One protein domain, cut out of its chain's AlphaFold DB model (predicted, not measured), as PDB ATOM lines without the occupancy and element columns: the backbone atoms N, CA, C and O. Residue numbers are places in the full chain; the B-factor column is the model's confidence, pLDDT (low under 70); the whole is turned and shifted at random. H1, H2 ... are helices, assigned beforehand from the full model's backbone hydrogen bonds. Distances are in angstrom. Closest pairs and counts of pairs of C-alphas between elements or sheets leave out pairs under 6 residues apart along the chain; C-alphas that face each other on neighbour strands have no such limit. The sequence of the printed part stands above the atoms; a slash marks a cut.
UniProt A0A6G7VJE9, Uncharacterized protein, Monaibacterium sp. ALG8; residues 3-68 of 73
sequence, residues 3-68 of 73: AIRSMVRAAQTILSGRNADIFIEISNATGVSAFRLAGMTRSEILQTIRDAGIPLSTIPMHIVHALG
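AT A GLANCE: This is residues 3 to 68 of the 73 residues of an uncharacterized protein of Monaibacterium sp. ALG8 (UniProt A0A6G7VJE9). The longest helix, H1, makes an arm at one end of an elongated model, joined by its residues 11 to 15 to a small cluster of four shorter helices. In that cluster H2 and H4 run the same way with short H3 packed on H2, while H5 comes near H2 after a loop that swings round from H4. The printed part has 66 residues with five named helices, in the order H1 to H5, and no named strand; the class is all helix. It is compact, with a radius of gyration of the C-alphas of 11.6 A, and spans 36 by 22 by 19 A.

IN THESE COORDINATES: Find C-alpha 3 at (192.871, 122.422, 147.462); from there H1, residues 3 to 15, runs 18.2 A. H2 holds residues 20 to 30, 15.3 A long, and H3 residues 34 to 38. H4, residues 42 to 51, covers 14.2 A. H5, residues 61 to 66, ends at C-alpha 66 at (179.862, 117.545, 169.140).

HOW THE PARTS SIT: Start at H1: it touches H3 with residues 11 to 15 alone, closest at the C-alphas of Ala 11 and Ala 38, 5.4 A. H1 and H2 only just touch, only at the corner, with 3 pairs of C-alphas within 8 A, Ile 14 and Ala 20 closest at 6.3 A; they are about perpendicular at 83 degrees. H2, the hub, touches H3, where the C-alphas of Phe 23 and Ala 34 are closest at 4.8 A. H2 also touches H4, closest at the C-alphas of Thr 30 and Ile 49, 6.0 A, at a shallow tilt of 29 degrees, the same way. H2 and H5 are close but not clearly touching, with the C-alphas of Ile 22 and Ile 63 closest at 6.3 A. H4 and H5 are apart. In H1, H2, H3, H4 and H5 every O i to N i+4 pair is within hydrogen-bond range.

THE WHOLE: Look at Arg 5 and Ser 57 for the two C-alphas farthest apart, 36.3 A. The printed part has no cut and no long link. Its mean pLDDT is 78.8, and residues 3 to 19 are under 70.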
ATOM      1  N   ALA A   3     194.076 122.386 146.625       54.81
ATOM      2  CA  ALA A   3     192.871 122.422 147.462       54.81
ATOM      3  C   ALA A   3     192.342 121.017 147.800       54.81
ATOM      4  O   ALA A   3     192.114 120.707 148.963       54.81
ATOM      5  N   ILE A   4     192.264 120.125 146.806       55.94
ATOM      6  CA  ILE A   4     191.761 118.752 146.985       55.94
ATOM      7  C   ILE A   4     192.612 117.984 148.007       55.94
ATOM      8  O   ILE A   4     192.081 117.336 148.903       55.94
ATOM      9  N   ARG A   5     193.943 118.102 147.936       57.53
ATOM     10  CA  ARG A   5     194.857 117.408 148.856       57.53
ATOM     11  C   ARG A   5     194.777 117.966 150.286       57.53
ATOM     12  O   ARG A   5     194.934 117.210 151.240       57.53
ATOM     13  N   SER A   6     194.509 119.266 150.431       55.97
ATOM     14  CA  SER A   6     194.294 119.918 151.728       55.97
ATOM     15  C   SER A   6     192.959 119.509 152.360       55.97
ATOM     16  O   SER A   6     192.941 119.158 153.537       55.97
ATOM     17  N   MET A   7     191.881 119.446 151.572       54.47
ATOM     18  CA  MET A   7     190.565 118.986 152.033       54.47
ATOM     19  C   MET A   7     190.585 117.512 152.456       54.47
ATOM     20  O   MET A   7     190.043 117.170 153.502       54.47
ATOM     21  N   VAL A   8     191.281 116.648 151.705       58.03
ATOM     22  CA  VAL A   8     191.442 115.225 152.057       58.03
ATOM     23  C   VAL A   8     192.203 115.053 153.374       58.03
ATOM     24  O   VAL A   8     191.799 114.238 154.199       58.03
ATOM     25  N   ARG A   9     193.262 115.839 153.617       58.31
ATOM     26  CA  ARG A   9     193.995 115.797 154.894       58.31
ATOM     27  C   ARG A   9     193.147 116.284 156.064       58.31
ATOM     28  O   ARG A   9     193.152 115.632 157.098       58.31
ATOM     29  N   ALA A  10     192.401 117.375 155.894       55.22
ATOM     30  CA  ALA A  10     191.500 117.877 156.930       55.22
ATOM     31  C   ALA A  10     190.414 116.843 157.279       55.22
ATOM     32  O   ALA A  10     190.231 116.524 158.451       55.22
ATOM     33  N   ALA A  11     189.778 116.241 156.269       55.94
ATOM     34  CA  ALA A  11     188.790 115.181 156.465       55.94
ATOM     35  C   ALA A  11     189.394 113.936 157.138       55.94
ATOM     36  O   ALA A  11     188.784 113.377 158.044       55.94
ATOM     37  N   GLN A  12     190.612 113.527 156.763       57.53
ATOM     38  CA  GLN A  12     191.320 112.422 157.422       57.53
ATOM     39  C   GLN A  12     191.675 112.734 158.878       57.53
ATOM     40  O   GLN A  12     191.513 111.865 159.727       57.53
ATOM     41  N   THR A  13     192.104 113.958 159.194       57.19
ATOM     42  CA  THR A  13     192.367 114.370 160.581       57.19
ATOM     43  C   THR A  13     191.086 114.344 161.417       57.19
ATOM     44  O   THR A  13     191.096 113.820 162.529       57.19
ATOM     45  N   ILE A  14     189.973 114.822 160.857       58.72
ATOM     46  CA  ILE A  14     188.653 114.806 161.502       58.72
ATOM     47  C   ILE A  14     188.169 113.364 161.741       58.72
ATOM     48  O   ILE A  14     187.721 113.046 162.842       58.72
ATOM     49  N   LEU A  15     188.333 112.479 160.751       59.12
ATOM     50  CA  LEU A  15     187.986 111.052 160.831       59.12
ATOM     51  C   LEU A  15     188.983 110.201 161.635       59.12
ATOM     52  O   LEU A  15     188.694 109.049 161.932       59.12
ATOM     53  N   SER A  16     190.154 110.735 161.980       57.16
ATOM     54  CA  SER A  16     191.111 110.091 162.895       57.16
ATOM     55  C   SER A  16     190.969 110.565 164.346       57.16
ATOM     56  O   SER A  16     191.646 110.055 165.234       57.16
ATOM     57  N   GLY A  17     190.129 111.577 164.583       65.94
ATOM     58  CA  GLY A  17     189.917 112.184 165.890       65.94
ATOM     59  C   GLY A  17     188.724 111.598 166.644       65.94
ATOM     60  O   GLY A  17     187.941 110.815 166.118       65.94
ATOM     61  N   ARG A  18     188.527 112.073 167.877       62.97
ATOM     62  CA  ARG A  18     187.432 111.679 168.788       62.97
ATOM     63  C   ARG A  18     186.013 111.884 168.219       62.97
ATOM     64  O   ARG A  18     185.059 111.363 168.775       62.97
ATOM     65  N   ASN A  19     185.877 112.644 167.129       69.75
ATOM     66  CA  ASN A  19     184.605 112.936 166.463       69.75
ATOM     67  C   ASN A  19     184.315 112.008 165.268       69.75
ATOM     68  O   ASN A  19     183.254 112.124 164.661       69.75
ATOM     69  N   ALA A  20     185.227 111.095 164.916       78.00
ATOM     70  CA  ALA A  20     185.037 110.146 163.819       78.00
ATOM     71  C   ALA A  20     183.803 109.261 164.029       78.00
ATOM     72  O   ALA A  20     182.992 109.104 163.116       78.00
ATOM     73  N   ASP A  21     183.628 108.774 165.258       84.00
ATOM     74  CA  ASP A  21     182.494 107.939 165.662       84.00
ATOM     75  C   ASP A  21     181.155 108.650 165.428       84.00
ATOM     76  O   ASP A  21     180.180 108.036 165.010       84.00
ATOM     77  N   ILE A  22     181.132 109.975 165.590       85.75
ATOM     78  CA  ILE A  22     179.938 110.808 165.415       85.75
ATOM     79  C   ILE A  22     179.577 110.930 163.939       85.75
ATOM     80  O   ILE A  22     178.413 110.789 163.570       85.75
ATOM     81  N   PHE A  23     180.565 111.140 163.067       87.75
ATOM     82  CA  PHE A  23     180.315 111.145 161.626       87.75
ATOM     83  C   PHE A  23     179.893 109.767 161.112       87.75
ATOM     84  O   PHE A  23     179.085 109.698 160.191       87.75
ATOM     85  N   ILE A  24     180.394 108.682 161.708       87.81
ATOM     86  CA  ILE A  24     179.952 107.316 161.399       87.81
ATOM     87  C   ILE A  24     178.503 107.106 161.851       87.81
ATOM     88  O   ILE A  24     177.697 106.583 161.086       87.81
ATOM     89  N   GLU A  25     178.137 107.556 163.048       89.94
ATOM     90  CA  GLU A  25     176.772 107.435 163.568       89.94
ATOM     91  C   GLU A  25     175.764 108.220 162.714       89.94
ATOM     92  O   GLU A  25     174.757 107.663 162.274       89.94
ATOM     93  N   ILE A  26     176.082 109.474 162.374       88.62
ATOM     94  CA  ILE A  26     175.268 110.278 161.450       88.62
ATOM     95  C   ILE A  26     175.226 109.617 160.066       88.62
ATOM     96  O   ILE A  26     174.174 109.598 159.426       88.62
ATOM     97  N   SER A  27     176.338 109.042 159.600       91.56
ATOM     98  CA  SER A  27     176.395 108.328 158.320       91.56
ATOM     99  C   SER A  27     175.470 107.119 158.295       91.56
ATOM    100  O   SER A  27     174.799 106.898 157.288       91.56
ATOM    101  N   ASN A  28     175.407 106.361 159.386       90.81
ATOM    102  CA  ASN A  28     174.519 105.208 159.510       90.81
ATOM    103  C   ASN A  28     173.048 105.634 159.554       90.81
ATOM    104  O   ASN A  28     172.204 104.964 158.967       90.81
ATOM    105  N   ALA A  29     172.745 106.755 160.213       88.81
ATOM    106  CA  ALA A  29     171.380 107.256 160.323       88.81
ATOM    107  C   ALA A  29     170.865 107.878 159.011       88.81
ATOM    108  O   ALA A  29     169.703 107.711 158.657       88.81
ATOM    109  N   THR A  30     171.726 108.589 158.277       89.38
ATOM    110  CA  THR A  30     171.333 109.390 157.099       89.38
ATOM    111  C   THR A  30     171.640 108.729 155.755       89.38
ATOM    112  O   THR A  30     171.170 109.193 154.719       89.38
ATOM    113  N   GLY A  31     172.478 107.687 155.735       90.38
ATOM    114  CA  GLY A  31     173.001 107.082 154.506       90.38
ATOM    115  C   GLY A  31     174.064 107.925 153.784       90.38
ATOM    116  O   GLY A  31     174.565 107.520 152.734       90.38
ATOM    117  N   VAL A  32     174.442 109.090 154.323       91.00
ATOM    118  CA  VAL A  32     175.485 109.954 153.753       91.00
ATOM    119  C   VAL A  32     176.843 109.574 154.316       91.00
ATOM    120  O   VAL A  32     177.004 109.496 155.521       91.00
ATOM    121  N   SER A  33     177.853 109.386 153.464       90.19
ATOM    122  CA  SER A  33     179.163 108.916 153.925       90.19
ATOM    123  C   SER A  33     179.806 109.834 154.974       90.19
ATOM    124  O   SER A  33     179.855 111.055 154.812       90.19
ATOM    125  N   ALA A  34     180.404 109.229 156.006       86.75
ATOM    126  CA  ALA A  34     181.150 109.936 157.052       86.75
ATOM    127  C   ALA A  34     182.227 110.884 156.489       86.75
ATOM    128  O   ALA A  34     182.439 111.974 157.013       86.75
ATOM    129  N   PHE A  35     182.866 110.516 155.372       85.25
ATOM    130  CA  PHE A  35     183.832 111.377 154.684       85.25
ATOM    131  C   PHE A  35     183.201 112.643 154.103       85.25
ATOM    132  O   PHE A  35     183.788 113.720 154.191       85.25
ATOM    133  N   ARG A  36     181.999 112.534 153.529       86.69
ATOM    134  CA  ARG A  36     181.264 113.697 153.026       86.69
ATOM    135  C   ARG A  36     180.806 114.583 154.184       86.69
ATOM    136  O   ARG A  36     180.961 115.795 154.091       86.69
ATOM    137  N   LEU A  37     180.336 113.980 155.277       87.56
ATOM    138  CA  LEU A  37     179.938 114.692 156.495       87.56
ATOM    139  C   LEU A  37     181.112 115.444 157.146       87.56
ATOM    140  O   LEU A  37     180.940 116.579 157.573       87.56
ATOM    141  N   ALA A  38     182.319 114.871 157.156       84.25
ATOM    142  CA  ALA A  38     183.517 115.526 157.693       84.25
ATOM    143  C   ALA A  38     183.934 116.791 156.914       84.25
ATOM    144  O   ALA A  38     184.648 117.639 157.447       84.25
ATOM    145  N   GLY A  39     183.510 116.912 155.652       83.06
ATOM    146  CA  GLY A  39     183.723 118.101 154.822       83.06
ATOM    147  C   GLY A  39     182.579 119.117 154.867       83.06
ATOM    148  O   GLY A  39     182.701 120.168 154.243       83.06
ATOM    149  N   MET A  40     181.481 118.809 155.561       86.81
ATOM    150  CA  MET A  40     180.300 119.664 155.658       86.81
ATOM    151  C   MET A  40     180.386 120.609 156.855       86.81
ATOM    152  O   MET A  40     180.926 120.295 157.916       86.81
ATOM    153  N   THR A  41     179.780 121.777 156.699       85.56
ATOM    154  CA  THR A  41     179.472 122.674 157.807       85.56
ATOM    155  C   THR A  41     178.371 122.087 158.690       85.56
ATOM    156  O   THR A  41     177.572 121.245 158.275       85.56
ATOM    157  N   ARG A  42     178.256 122.598 159.920       83.44
ATOM    158  CA  ARG A  42     177.189 122.210 160.856       83.44
ATOM    159  C   ARG A  42     175.788 122.308 160.241       83.44
ATOM    160  O   ARG A  42     174.969 121.415 160.436       83.44
ATOM    161  N   SER A  43     175.503 123.391 159.520       86.44
ATOM    162  CA  SER A  43     174.191 123.623 158.906       86.44
ATOM    163  C   SER A  43     173.876 122.597 157.819       86.44
ATOM    164  O   SER A  43     172.738 122.150 157.723       86.44
ATOM    165  N   GLU A  44     174.878 122.185 157.038       90.50
ATOM    166  CA  GLU A  44     174.731 121.142 156.016       90.50
ATOM    167  C   GLU A  44     174.510 119.760 156.639       90.50
ATOM    168  O   GLU A  44     173.674 118.998 156.158       90.50
ATOM    169  N   ILE A  45     175.195 119.453 157.747       88.69
ATOM    170  CA  ILE A  45     174.972 118.212 158.503       88.69
ATOM    171  C   ILE A  45     173.541 118.181 159.054       88.69
ATOM    172  O   ILE A  45     172.830 117.197 158.871       88.69
ATOM    173  N   LEU A  46     173.077 119.271 159.672       88.12
ATOM    174  CA  LEU A  46     171.701 119.380 160.165       88.12
ATOM    175  C   LEU A  46     170.665 119.251 159.049       88.12
ATOM    176  O   LEU A  46     169.629 118.617 159.244       88.12
ATOM    177  N   GLN A  47     170.932 119.860 157.893       90.62
ATOM    178  CA  GLN A  47     170.057 119.727 156.739       90.62
ATOM    179  C   GLN A  47     170.013 118.277 156.257       90.62
ATOM    180  O   GLN A  47     168.928 117.754 156.061       90.62
ATOM    181  N   THR A  48     171.162 117.604 156.193       91.25
ATOM    182  CA  THR A  48     171.254 116.182 155.836       91.25
ATOM    183  C   THR A  48     170.436 115.300 156.783       91.25
ATOM    184  O   THR A  48     169.729 114.400 156.335       91.25
ATOM    185  N   ILE A  49     170.485 115.574 158.089       89.56
ATOM    186  CA  ILE A  49     169.689 114.852 159.092       89.56
ATOM    187  C   ILE A  49     168.185 115.100 158.884       89.56
ATOM    188  O   ILE A  49     167.398 114.154 158.915       89.56
ATOM    189  N   ARG A  50     167.783 116.349 158.609       89.44
ATOM    190  CA  ARG A  50     166.382 116.686 158.294       89.44
ATOM    191  C   ARG A  50     165.897 116.035 157.000       89.44
ATOM    192  O   ARG A  50     164.785 115.519 156.976       89.44
ATOM    193  N   ASP A  51     166.722 116.032 155.958       92.00
ATOM    194  CA  ASP A  51     166.403 115.439 154.654       92.00
ATOM    195  C   ASP A  51     166.274 113.911 154.744       92.00
ATOM    196  O   ASP A  51     165.479 113.312 154.025       92.00
ATOM    197  N   ALA A  52     166.993 113.284 155.682       88.75
ATOM    198  CA  ALA A  52     166.828 111.874 156.033       88.75
ATOM    199  C   ALA A  52     165.540 111.585 156.835       88.75
ATOM    200  O   ALA A  52     165.279 110.436 157.187       88.75
ATOM    201  N   GLY A  53     164.734 112.606 157.145       89.88
ATOM    202  CA  GLY A  53     163.493 112.469 157.908       89.88
ATOM    203  C   GLY A  53     163.702 112.231 159.404       89.88
ATOM    204  O   GLY A  53     162.762 111.829 160.087       89.88
ATOM    205  N   ILE A  54     164.910 112.470 159.928       85.81
ATOM    206  CA  ILE A  54     165.232 112.271 161.343       85.81
ATOM    207  C   ILE A  54     164.852 113.544 162.117       85.81
ATOM    208  O   ILE A  54     165.415 114.616 161.858       85.81
ATOM    209  N   PRO A  55     163.921 113.470 163.086       84.38
ATOM    210  CA  PRO A  55     163.576 114.620 163.912       84.38
ATOM    211  C   PRO A  55     164.786 115.085 164.727       84.38
ATOM    212  O   PRO A  55     165.438 114.277 165.388       84.38
ATOM    213  N   LEU A  56     165.054 116.394 164.760       79.00
ATOM    214  CA  LEU A  56     166.188 116.936 165.522       79.00
ATOM    215  C   LEU A  56     166.112 116.605 167.026       79.00
ATOM    216  O   LEU A  56     167.147 116.440 167.661       79.00
ATOM    217  N   SER A  57     164.904 116.438 167.574       82.56
ATOM    218  CA  SER A  57     164.661 116.013 168.961       82.56
ATOM    219  C   SER A  57     165.094 114.575 169.263       82.56
ATOM    220  O   SER A  57     165.214 114.203 170.425       82.56
ATOM    221  N   THR A  58     165.317 113.757 168.232       84.31
ATOM    222  CA  THR A  58     165.779 112.366 168.371       84.31
ATOM    223  C   THR A  58     167.292 112.232 168.230       84.31
ATOM    224  O   THR A  58     167.824 111.139 168.410       84.31
ATOM    225  N   ILE A  59     167.994 113.331 167.928       82.44
ATOM    226  CA  ILE A  59     169.451 113.331 167.836       82.44
ATOM    227  C   ILE A  59     170.032 113.128 169.244       82.44
ATOM    228  O   ILE A  59     169.741 113.921 170.144       82.44
ATOM    229  N   PRO A  60     170.893 112.117 169.445       84.88
ATOM    230  CA  PRO A  60     171.556 111.897 170.722       84.88
ATOM    231  C   PRO A  60     172.340 113.122 171.215       84.88
ATOM    232  O   PRO A  60     173.028 113.798 170.444       84.88
ATOM    233  N   MET A  61     172.302 113.379 172.525       83.12
ATOM    234  CA  MET A  61     172.927 114.564 173.132       83.12
ATOM    235  C   MET A  61     174.437 114.670 172.882       83.12
ATOM    236  O   MET A  61     174.960 115.775 172.761       83.12
ATOM    237  N   HIS A  62     175.158 113.552 172.754       82.50
ATOM    238  CA  HIS A  62     176.585 113.598 172.422       82.50
ATOM    239  C   HIS A  62     176.838 114.116 171.000       82.50
ATOM    240  O   HIS A  62     177.814 114.836 170.792       82.50
ATOM    241  N   ILE A  63     175.943 113.832 170.046       82.06
ATOM    242  CA  ILE A  63     175.990 114.401 168.692       82.06
ATOM    243  C   ILE A  63     175.649 115.891 168.738       82.06
ATOM    244  O   ILE A  63     176.337 116.697 168.114       82.06
ATOM    245  N   VAL A  64     174.635 116.274 169.519       80.69
ATOM    246  CA  VAL A  64     174.269 117.684 169.746       80.69
ATOM    247  C   VAL A  64     175.478 118.473 170.260       80.69
ATOM    248  O   VAL A  64     175.850 119.488 169.669       80.69
ATOM    249  N   HIS A  65     176.154 117.961 171.292       80.31
ATOM    250  CA  HIS A  65     177.354 118.579 171.855       80.31
ATOM    251  C   HIS A  65     178.514 118.643 170.858       80.31
ATOM    252  O   HIS A  65     179.173 119.676 170.753       80.31
ATOM    253  N   ALA A  66     178.762 117.575 170.100       77.50
ATOM    254  CA  ALA A  66     179.862 117.545 169.140       77.50
ATOM    255  C   ALA A  66     179.647 118.447 167.926       77.50
ATOM    256  O   ALA A  66     180.603 118.999 167.385       77.50
ATOM    257  N   LEU A  67     178.392 118.634 167.524       76.00
ATOM    258  CA  LEU A  67     178.022 119.621 166.519       76.00
ATOM    259  C   LEU A  67     177.993 121.046 167.100       76.00
ATOM    260  O   LEU A  67     177.779 121.997 166.352       76.00
ATOM    261  N   GLY A  68     178.214 121.227 168.408       72.56
ATOM    262  CA  GLY A  68     178.136 122.531 169.070       72.56
ATOM    263  C   GLY A  68     176.738 123.140 168.967       72.56
ATOM    264  O   GLY A  68     176.591 124.352 168.792       72.56
TER     265      GLY A  68